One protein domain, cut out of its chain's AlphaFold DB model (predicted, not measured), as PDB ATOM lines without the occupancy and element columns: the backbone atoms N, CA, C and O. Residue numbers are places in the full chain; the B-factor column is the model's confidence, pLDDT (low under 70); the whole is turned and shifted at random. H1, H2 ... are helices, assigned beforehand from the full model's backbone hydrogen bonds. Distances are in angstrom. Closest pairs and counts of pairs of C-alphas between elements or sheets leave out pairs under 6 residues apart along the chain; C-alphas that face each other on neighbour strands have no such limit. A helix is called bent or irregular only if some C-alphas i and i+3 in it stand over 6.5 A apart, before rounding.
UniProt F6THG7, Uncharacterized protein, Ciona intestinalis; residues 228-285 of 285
ATOM      1  N   GLU A 228      17.334  51.982 -45.300       61.94
ATOM      2  CA  GLU A 228      18.684  51.455 -45.337       61.94
ATOM      3  C   GLU A 228      18.982  51.100 -43.896       61.94
ATOM      4  O   GLU A 228      18.831  51.944 -42.999       61.94
ATOM      5  N   LEU A 229      19.256  49.812 -43.678       67.75
ATOM      6  CA  LEU A 229      19.563  49.326 -42.349       67.75
ATOM      7  C   LEU A 229      20.608  50.264 -41.778       67.75
ATOM      8  O   LEU A 229      21.550  50.632 -42.484       67.75
ATOM      9  N   ASP A 230      20.410  50.687 -40.530       78.25
ATOM     10  CA  ASP A 230      21.424  51.500 -39.874       78.25
ATOM     11  C   ASP A 230      22.772  50.797 -40.064       78.25
ATOM     12  O   ASP A 230      22.879  49.592 -39.820       78.25
ATOM     13  N   SER A 231      23.766  51.519 -40.582       79.25
ATOM     14  CA  SER A 231      25.031  50.922 -41.017       79.25
ATOM     15  C   SER A 231      25.665  50.073 -39.915       79.25
ATOM     16  O   SER A 231      26.183  49.000 -40.191       79.25
ATOM     17  N   ARG A 232      25.487  50.456 -38.645       83.62
ATOM     18  CA  ARG A 232      25.959  49.696 -37.479       83.62
ATOM     19  C   ARG A 232      25.230  48.364 -37.304       83.62
ATOM     20  O   ARG A 232      25.831  47.372 -36.904       83.62
ATOM     21  N   VAL A 233      23.930  48.328 -37.590       84.00
ATOM     22  CA  VAL A 233      23.121  47.099 -37.587       84.00
ATOM     23  C   VAL A 233      23.524  46.197 -38.753       84.00
ATOM     24  O   VAL A 233      23.607  44.981 -38.579       84.00
ATOM     25  N   PHE A 234      23.819  46.771 -39.922       81.31
ATOM     26  CA  PHE A 234      24.309  46.030 -41.084       81.31
ATOM     27  C   PHE A 234      25.711  45.438 -40.857       81.31
ATOM     28  O   PHE A 234      25.931  44.253 -41.108       81.31
ATOM     29  N   ASP A 235      26.632  46.217 -40.297       82.62
ATOM     30  CA  ASP A 235      27.985  45.767 -39.964       82.62
ATOM     31  C   ASP A 235      27.941  44.624 -38.944       82.62
ATOM     32  O   ASP A 235      28.555  43.569 -39.142       82.62
ATOM     33  N   GLN A 236      27.132  44.777 -37.890       87.06
ATOM     34  CA  GLN A 236      26.963  43.733 -36.885       87.06
ATOM     35  C   GLN A 236      26.348  42.464 -37.477       87.06
ATOM     36  O   GLN A 236      26.752  41.351 -37.141       87.06
ATOM     37  N   LEU A 237      25.398  42.600 -38.398       82.38
ATOM     38  CA  LEU A 237      24.862  41.464 -39.130       82.38
ATOM     39  C   LEU A 237      25.964  40.739 -39.924       82.38
ATOM     40  O   LEU A 237      26.028  39.509 -39.877       82.38
ATOM     41  N   GLY A 238      26.846  41.478 -40.605       81.06
ATOM     42  CA  GLY A 238      28.010  40.930 -41.306       81.06
ATOM     43  C   GLY A 238      28.931  40.124 -40.383       81.06
ATOM     44  O   GLY A 238      29.342  39.011 -40.728       81.06
ATOM     45  N   VAL A 239      29.173  40.621 -39.168       86.62
ATOM     46  CA  VAL A 239      29.935  39.912 -38.125       86.62
ATOM     47  C   VAL A 239      29.225  38.627 -37.688       86.62
ATOM     48  O   VAL A 239      29.830  37.554 -37.670       86.62
ATOM     49  N   LEU A 240      27.924  38.690 -37.386       87.06
ATOM     50  CA  LEU A 240      27.149  37.525 -36.940       87.06
ATOM     51  C   LEU A 240      27.065  36.430 -38.024       87.06
ATOM     52  O   LEU A 240      27.110  35.237 -37.705       87.06
ATOM     53  N   MET A 241      26.983  36.819 -39.300       81.00
ATOM     54  CA  MET A 241      27.029  35.891 -40.437       81.00
ATOM     55  C   MET A 241      28.416  35.265 -40.611       81.00
ATOM     56  O   MET A 241      28.514  34.050 -40.803       81.00
ATOM     57  N   SER A 242      29.482  36.059 -40.476       83.94
ATOM     58  CA  SER A 242      30.873  35.580 -40.537       83.94
ATOM     59  C   SER A 242      31.173  34.566 -39.427       83.94
ATOM     60  O   SER A 242      31.838  33.557 -39.660       83.94
ATOM     61  N   ASN A 243      30.564  34.754 -38.255       84.12
ATOM     62  CA  ASN A 243      30.632  33.835 -37.117       84.12
ATOM     63  C   ASN A 243      29.736  32.587 -37.261       84.12
ATOM     64  O   ASN A 243      29.596  31.812 -36.315       84.12
ATOM     65  N   ARG A 244      29.116  32.374 -38.432       82.25
ATOM     66  CA  ARG A 244      28.232  31.237 -38.754       82.25
ATOM     67  C   ARG A 244      27.096  31.027 -37.749       82.25
ATOM     68  O   ARG A 244      26.652  29.896 -37.524       82.25
ATOM     69  N   ILE A 245      26.586  32.110 -37.166       81.94
ATOM     70  CA  ILE A 245      25.454  32.025 -36.247       81.94
ATOM     71  C   ILE A 245      24.226  31.557 -37.034       81.94
ATOM     72  O   ILE A 245      23.895  32.118 -38.083       81.94
ATOM     73  N   PRO A 246      23.509  30.524 -36.558       75.25
ATOM     74  CA  PRO A 246      22.351  30.018 -37.272       75.25
ATOM     75  C   PRO A 246      21.279  31.107 -37.368       75.25
ATOM     76  O   PRO A 246      20.977  31.787 -36.388       75.25
ATOM     77  N   GLN A 247      20.629  31.222 -38.529       70.44
ATOM     78  CA  GLN A 247      19.665  32.288 -38.848       70.44
ATOM     79  C   GLN A 247      18.549  32.473 -37.796       70.44
ATOM     80  O   GLN A 247      18.030  33.570 -37.607       70.44
ATOM     81  N   LYS A 248      18.176  31.402 -37.080       74.69
ATOM     82  CA  LYS A 248      17.204  31.432 -35.968       74.69
ATOM     83  C   LYS A 248      17.662  32.259 -34.754       74.69
ATOM     84  O   LYS A 248      16.813  32.749 -34.014       74.69
ATOM     85  N   ASN A 249      18.971  32.392 -34.558       80.81
ATOM     86  CA  ASN A 249      19.596  33.140 -33.469       80.81
ATOM     87  C   ASN A 249      20.088  34.512 -33.939       80.81
ATOM     88  O   ASN A 249      20.069  35.443 -33.148       80.81
ATOM     89  N   LEU A 250      20.409  34.658 -35.230       82.38
ATOM     90  CA  LEU A 250      20.848  35.912 -35.853       82.38
ATOM     91  C   LEU A 250      19.969  37.111 -35.453       82.38
ATOM     92  O   LEU A 250      20.461  38.109 -34.949       82.38
ATOM     93  N   PHE A 251      18.648  36.971 -35.585       81.56
ATOM     94  CA  PHE A 251      17.687  38.027 -35.242       81.56
ATOM     95  C   PHE A 251      17.588  38.333 -33.748       81.56
ATOM     96  O   PHE A 251      17.228  39.445 -33.370       81.56
ATOM     97  N   LYS A 252      17.863  37.344 -32.892       84.00
ATOM     98  CA  LYS A 252      17.861  37.543 -31.440       84.00
ATOM     99  C   LYS A 252      19.096  38.331 -31.020       84.00
ATOM    100  O   LYS A 252      18.949  39.297 -30.285       84.00
ATOM    101  N   GLU A 253      20.261  37.957 -31.542       83.19
ATOM    102  CA  GLU A 253      21.526  38.658 -31.293       83.19
ATOM    103  C   GLU A 253      21.487  40.089 -31.826       83.19
ATOM    104  O   GLU A 253      21.844  41.025 -31.121       83.19
ATOM    105  N   LEU A 254      20.944  40.286 -33.031       86.50
ATOM    106  CA  LEU A 254      20.784  41.620 -33.605       86.50
ATOM    107  C   LEU A 254      19.852  42.497 -32.755       86.50
ATOM    108  O   LEU A 254      20.133  43.667 -32.520       86.50
ATOM    109  N   LYS A 255      18.761  41.921 -32.229       86.12
ATOM    110  CA  LYS A 255      17.865  42.626 -31.306       86.12
ATOM    111  C   LYS A 255      18.578  43.009 -30.007       86.12
ATOM    112  O   LYS A 255      18.377  44.120 -29.523       86.12
ATOM    113  N   LEU A 256      19.389  42.111 -29.447       86.25
ATOM    114  CA  LEU A 256      20.175  42.389 -28.243       86.25
ATOM    115  C   LEU A 256      21.187  43.508 -28.489       86.25
ATOM    116  O   LEU A 256      21.263  44.422 -27.681       86.25
ATOM    117  N   PHE A 257      21.885  43.488 -29.622       87.81
ATOM    118  CA  PHE A 257      22.803  44.552 -30.029       87.81
ATOM    119  C   PHE A 257      22.100  45.913 -30.133       87.81
ATOM    120  O   PHE A 257      22.547  46.899 -29.550       87.81
ATOM    121  N   VAL A 258      20.939  45.966 -30.794       87.31
ATOM    122  CA  VAL A 258      20.164  47.209 -30.918       87.31
ATOM    123  C   VAL A 258      19.750  47.750 -29.548       87.31
ATOM    124  O   VAL A 258      19.931  48.934 -29.277       87.31
ATOM    125  N   MET A 259      19.219  46.897 -28.667       84.56
ATOM    126  CA  MET A 259      18.705  47.344 -27.368       84.56
ATOM    127  C   MET A 259      19.807  47.638 -26.344       84.56
ATOM    128  O   MET A 259      19.681  48.592 -25.584       84.56
ATOM    129  N   ASN A 260      20.877  46.844 -26.320       82.81
ATOM    130  CA  ASN A 260      21.884  46.896 -25.257       82.81
ATOM    131  C   ASN A 260      23.123  47.714 -25.626       82.81
ATOM    132  O   ASN A 260      23.819  48.176 -24.723       82.81
ATOM    133  N   GLU A 261      23.417  47.878 -26.918       84.69
ATOM    134  CA  GLU A 261      24.599  48.612 -27.384       84.69
ATOM    135  C   GLU A 261      24.212  49.904 -28.104       84.69
ATOM    136  O   GLU A 261      24.736  50.967 -27.780       84.69
ATOM    137  N   LEU A 262      23.254  49.851 -29.035       84.62
ATOM    138  CA  LEU A 262      22.894  51.016 -29.853       84.62
ATOM    139  C   LEU A 262      22.016  52.044 -29.118       84.62
ATOM    140  O   LEU A 262      22.147  53.243 -29.365       84.62
ATOM    141  N   PHE A 263      21.127  51.581 -28.232       86.44
ATOM    142  CA  PHE A 263      20.159  52.413 -27.500       86.44
ATOM    143  C   PHE A 263      20.253  52.262 -25.975       86.44
ATOM    144  O   PHE A 263      19.282  52.499 -25.269       86.44
ATOM    145  N   LYS A 264      21.431  51.915 -25.446       79.81
ATOM    146  CA  LYS A 264      21.641  51.680 -24.006       79.81
ATOM    147  C   LYS A 264      21.190  52.840 -23.105       79.81
ATOM    148  O   LYS A 264      20.602  52.604 -22.055       79.81
ATOM    149  N   ASP A 265      21.441  54.073 -23.547       83.94
ATOM    150  CA  ASP A 265      21.181  55.304 -22.787       83.94
ATOM    151  C   ASP A 265      20.067  56.164 -23.418       83.94
ATOM    152  O   ASP A 265      19.960  57.363 -23.153       83.94
ATOM    153  N   ARG A 266      19.268  55.584 -24.323       80.81
ATOM    154  CA  ARG A 266      18.217  56.285 -25.079       80.81
ATOM    155  C   ARG A 266      16.927  55.477 -25.082       80.81
ATOM    156  O   ARG A 266      16.932  54.281 -24.808       80.81
ATOM    157  N   GLU A 267      15.816  56.123 -25.428       77.19
ATOM    158  CA  GLU A 267      14.574  55.388 -25.648       77.19
ATOM    159  C   GLU A 267      14.755  54.383 -26.797       77.19
ATOM    160  O   GLU A 267      15.253  54.753 -27.867       77.19
ATOM    161  N   PRO A 268      14.398  53.108 -26.579       78.44
ATOM    162  CA  PRO A 268      14.608  52.076 -27.572       78.44
ATOM    163  C   PRO A 268      13.698  52.297 -28.787       78.44
ATOM    164  O   PRO A 268      12.545  52.710 -28.632       78.44
ATOM    165  N   PRO A 269      14.177  51.963 -29.998       80.19
ATOM    166  CA  PRO A 269      13.371  52.054 -31.199       80.19
ATOM    167  C   PRO A 269      12.174  51.113 -31.097       80.19
ATOM    168  O   PRO A 269      12.229  50.042 -30.476       80.19
ATOM    169  N   MET A 270      11.072  51.508 -31.730       73.31
ATOM    170  CA  MET A 270       9.872  50.684 -31.761       73.31
ATOM    171  C   MET A 270      10.183  49.331 -32.421       73.31
ATOM    172  O   MET A 270      10.853  49.297 -33.447       73.31
ATOM    173  N   PRO A 271       9.656  48.199 -31.920       68.00
ATOM    174  CA  PRO A 271       9.938  46.876 -32.490       68.00
ATOM    175  C   PRO A 271       9.537  46.690 -33.965       68.00
ATOM    176  O   PRO A 271       9.952  45.714 -34.584       68.00
ATOM    177  N   ASN A 272       8.705  47.587 -34.502       65.12
ATOM    178  CA  ASN A 272       8.286  47.610 -35.906       65.12
ATOM    179  C   ASN A 272       9.174  48.497 -36.800       65.12
ATOM    180  O   ASN A 272       8.927  48.551 -38.003       65.12
ATOM    181  N   ASP A 273      10.164  49.187 -36.232       74.19
ATOM    182  CA  ASP A 273      11.125  50.013 -36.961       74.19
ATOM    183  C   ASP A 273      12.075  49.110 -37.763       74.19
ATOM    184  O   ASP A 273      12.872  48.349 -37.199       74.19
ATOM    185  N   ARG A 274      11.943  49.141 -39.095       70.94
ATOM    186  CA  ARG A 274      12.667  48.232 -39.993       70.94
ATOM    187  C   ARG A 274      14.130  48.644 -40.157       70.94
ATOM    188  O   ARG A 274      14.931  47.778 -40.509       70.94
ATOM    189  N   ARG A 275      14.483  49.893 -39.834       74.19
ATOM    190  CA  ARG A 275      15.857  50.413 -39.838       74.19
ATOM    191  C   ARG A 275      16.760  49.741 -38.809       74.19
ATOM    192  O   ARG A 275      17.956  49.582 -39.053       74.19
ATOM    193  N   PHE A 276      16.189  49.333 -37.673       78.62
ATOM    194  CA  PHE A 276      16.916  48.660 -36.592       78.62
ATOM    195  C   PHE A 276      16.524  47.188 -36.423       78.62
ATOM    196  O   PHE A 276      17.352  46.377 -36.011       78.62
ATOM    197  N   PHE A 277      15.290  46.806 -36.770       79.69
ATOM    198  CA  PHE A 277      14.795  45.432 -36.652       79.69
ATOM    199  C   PHE A 277      14.410  44.844 -38.019       79.69
ATOM    200  O   PHE A 277      13.224  44.724 -38.351       79.69
ATOM    201  N   PRO A 278      15.396  44.425 -38.828       71.31
ATOM    202  CA  PRO A 278      15.131  43.834 -40.132       71.31
ATOM    203  C   PRO A 278      14.329  42.531 -40.039       71.31
ATOM    204  O   PRO A 278      14.514  41.695 -39.150       71.31
ATOM    205  N   THR A 279      13.461  42.308 -41.027       66.38
ATOM    206  CA  THR A 279      12.688  41.065 -41.175       66.38
ATOM    207  C   THR A 279      13.301  40.161 -42.239       66.38
ATOM    208  O   THR A 279      14.009  40.621 -43.126       66.38
ATOM    209  N   LYS A 280      12.987  38.856 -42.214       60.44
ATOM    210  CA  LYS A 280      13.504  37.852 -43.173       60.44
ATOM    211  C   LYS A 280      13.352  38.221 -44.662       60.44
ATOM    212  O   LYS A 280      13.997  37.590 -45.491       60.44
ATOM    213  N   GLN A 281      12.473  39.163 -45.005       52.44
ATOM    214  CA  GLN A 281      12.285  39.645 -46.375       52.44
ATOM    215  C   GLN A 281      13.341  40.672 -46.812       52.44
ATOM    216  O   GLN A 281      13.623  40.725 -48.001       52.44
ATOM    217  N   GLY A 282      13.966  41.406 -45.884       47.53
ATOM    218  CA  GLY A 282      14.990  42.418 -46.180       47.53
ATOM    219  C   GLY A 282      16.400  41.875 -46.444       47.53
ATOM    220  O   GLY A 282      17.298  42.662 -46.688       47.53
ATOM    221  N   PHE A 283      16.606  40.553 -46.397       51.84
ATOM    222  CA  PHE A 283      17.917  39.903 -46.611       51.84
ATOM    223  C   PHE A 283      17.988  39.082 -47.901       51.84
ATOM    224  O   PHE A 283      18.829  38.194 -48.022       51.84
ATOM    225  N   ARG A 284      17.036  39.271 -48.819       40.50
ATOM    226  CA  ARG A 284      17.066  38.600 -50.121       40.50
ATOM    227  C   ARG A 284      17.702  39.532 -51.141       40.50
ATOM    228  O   ARG A 284      16.980  40.258 -51.819       40.50
ATOM    229  N   GLU A 285      19.023  39.470 -51.221       35.00
ATOM    230  CA  GLU A 285      19.746  39.685 -52.479       35.00
ATOM    231  C   GLU A 285      19.881  38.347 -53.215       35.00
ATOM    232  O   GLU A 285      20.100  37.313 -52.536       35.00
TER     233      GLU A 285
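What this domain is: This is residues 228 to 285 of the 285 residues of an uncharacterized protein of Ciona intestinalis (UniProt F6THG7). The longest helix, H2, packs at a slant on H1 to make a short helical hairpin, and a long tail without named elements, residues 263 to 285, loops out past the end of H2 and folds back along one side of the pair. The printed part has 58 residues with two named helices, H1 then H2, and no named strand; the class is all helix, though the helices hold 28 residues, under half of those printed. The whole is compact, with a radius of gyration of the C-alphas of 11.0 A and spans of 30 by 20 by 19 A.

Where its parts are: H2 is residues 247 to 262, 21.0 A from first to last C-alpha, from C-alpha 247 at (19.665, 32.288, -38.848) to C-alpha 262 at (22.894, 51.016, -29.853). It is only just irregular: C-alphas 248 and 251 are 6.7 A apart, and its line is a rough one. H1 is residues 231 to 242, 16.4 A long, and begins with C-alpha 231 at (25.031, 50.922, -41.017).

How they stand to each other: H2 and H1 touch, with 8 pairs of C-alphas within 8 A; the closest C-alphas are those of Leu 240 and Leu 250, 6.6 A apart. Their centres are 10.1 A apart. They run opposite ways at a steep tilt of 39 degrees. The two form a helical hairpin, joined by a tight link of 4 residues. In H1 every O i to N i+4 pair is within hydrogen-bond range; in H2 10 of 12 are.

The domain as a whole: The two C-alphas farthest apart are those of Asp 265 and Glu 285, at 33.6 A. The printed part has no cut and ends at residue 285, the chain's last. The C-alphas of residues 263 to 285 lie 5 to 18 A from the mean of all C-alphas. The mean pLDDT of the printed part is 76.5; residues 228 to 229, 271 to 272 and 279 to 285 of this model are under 70.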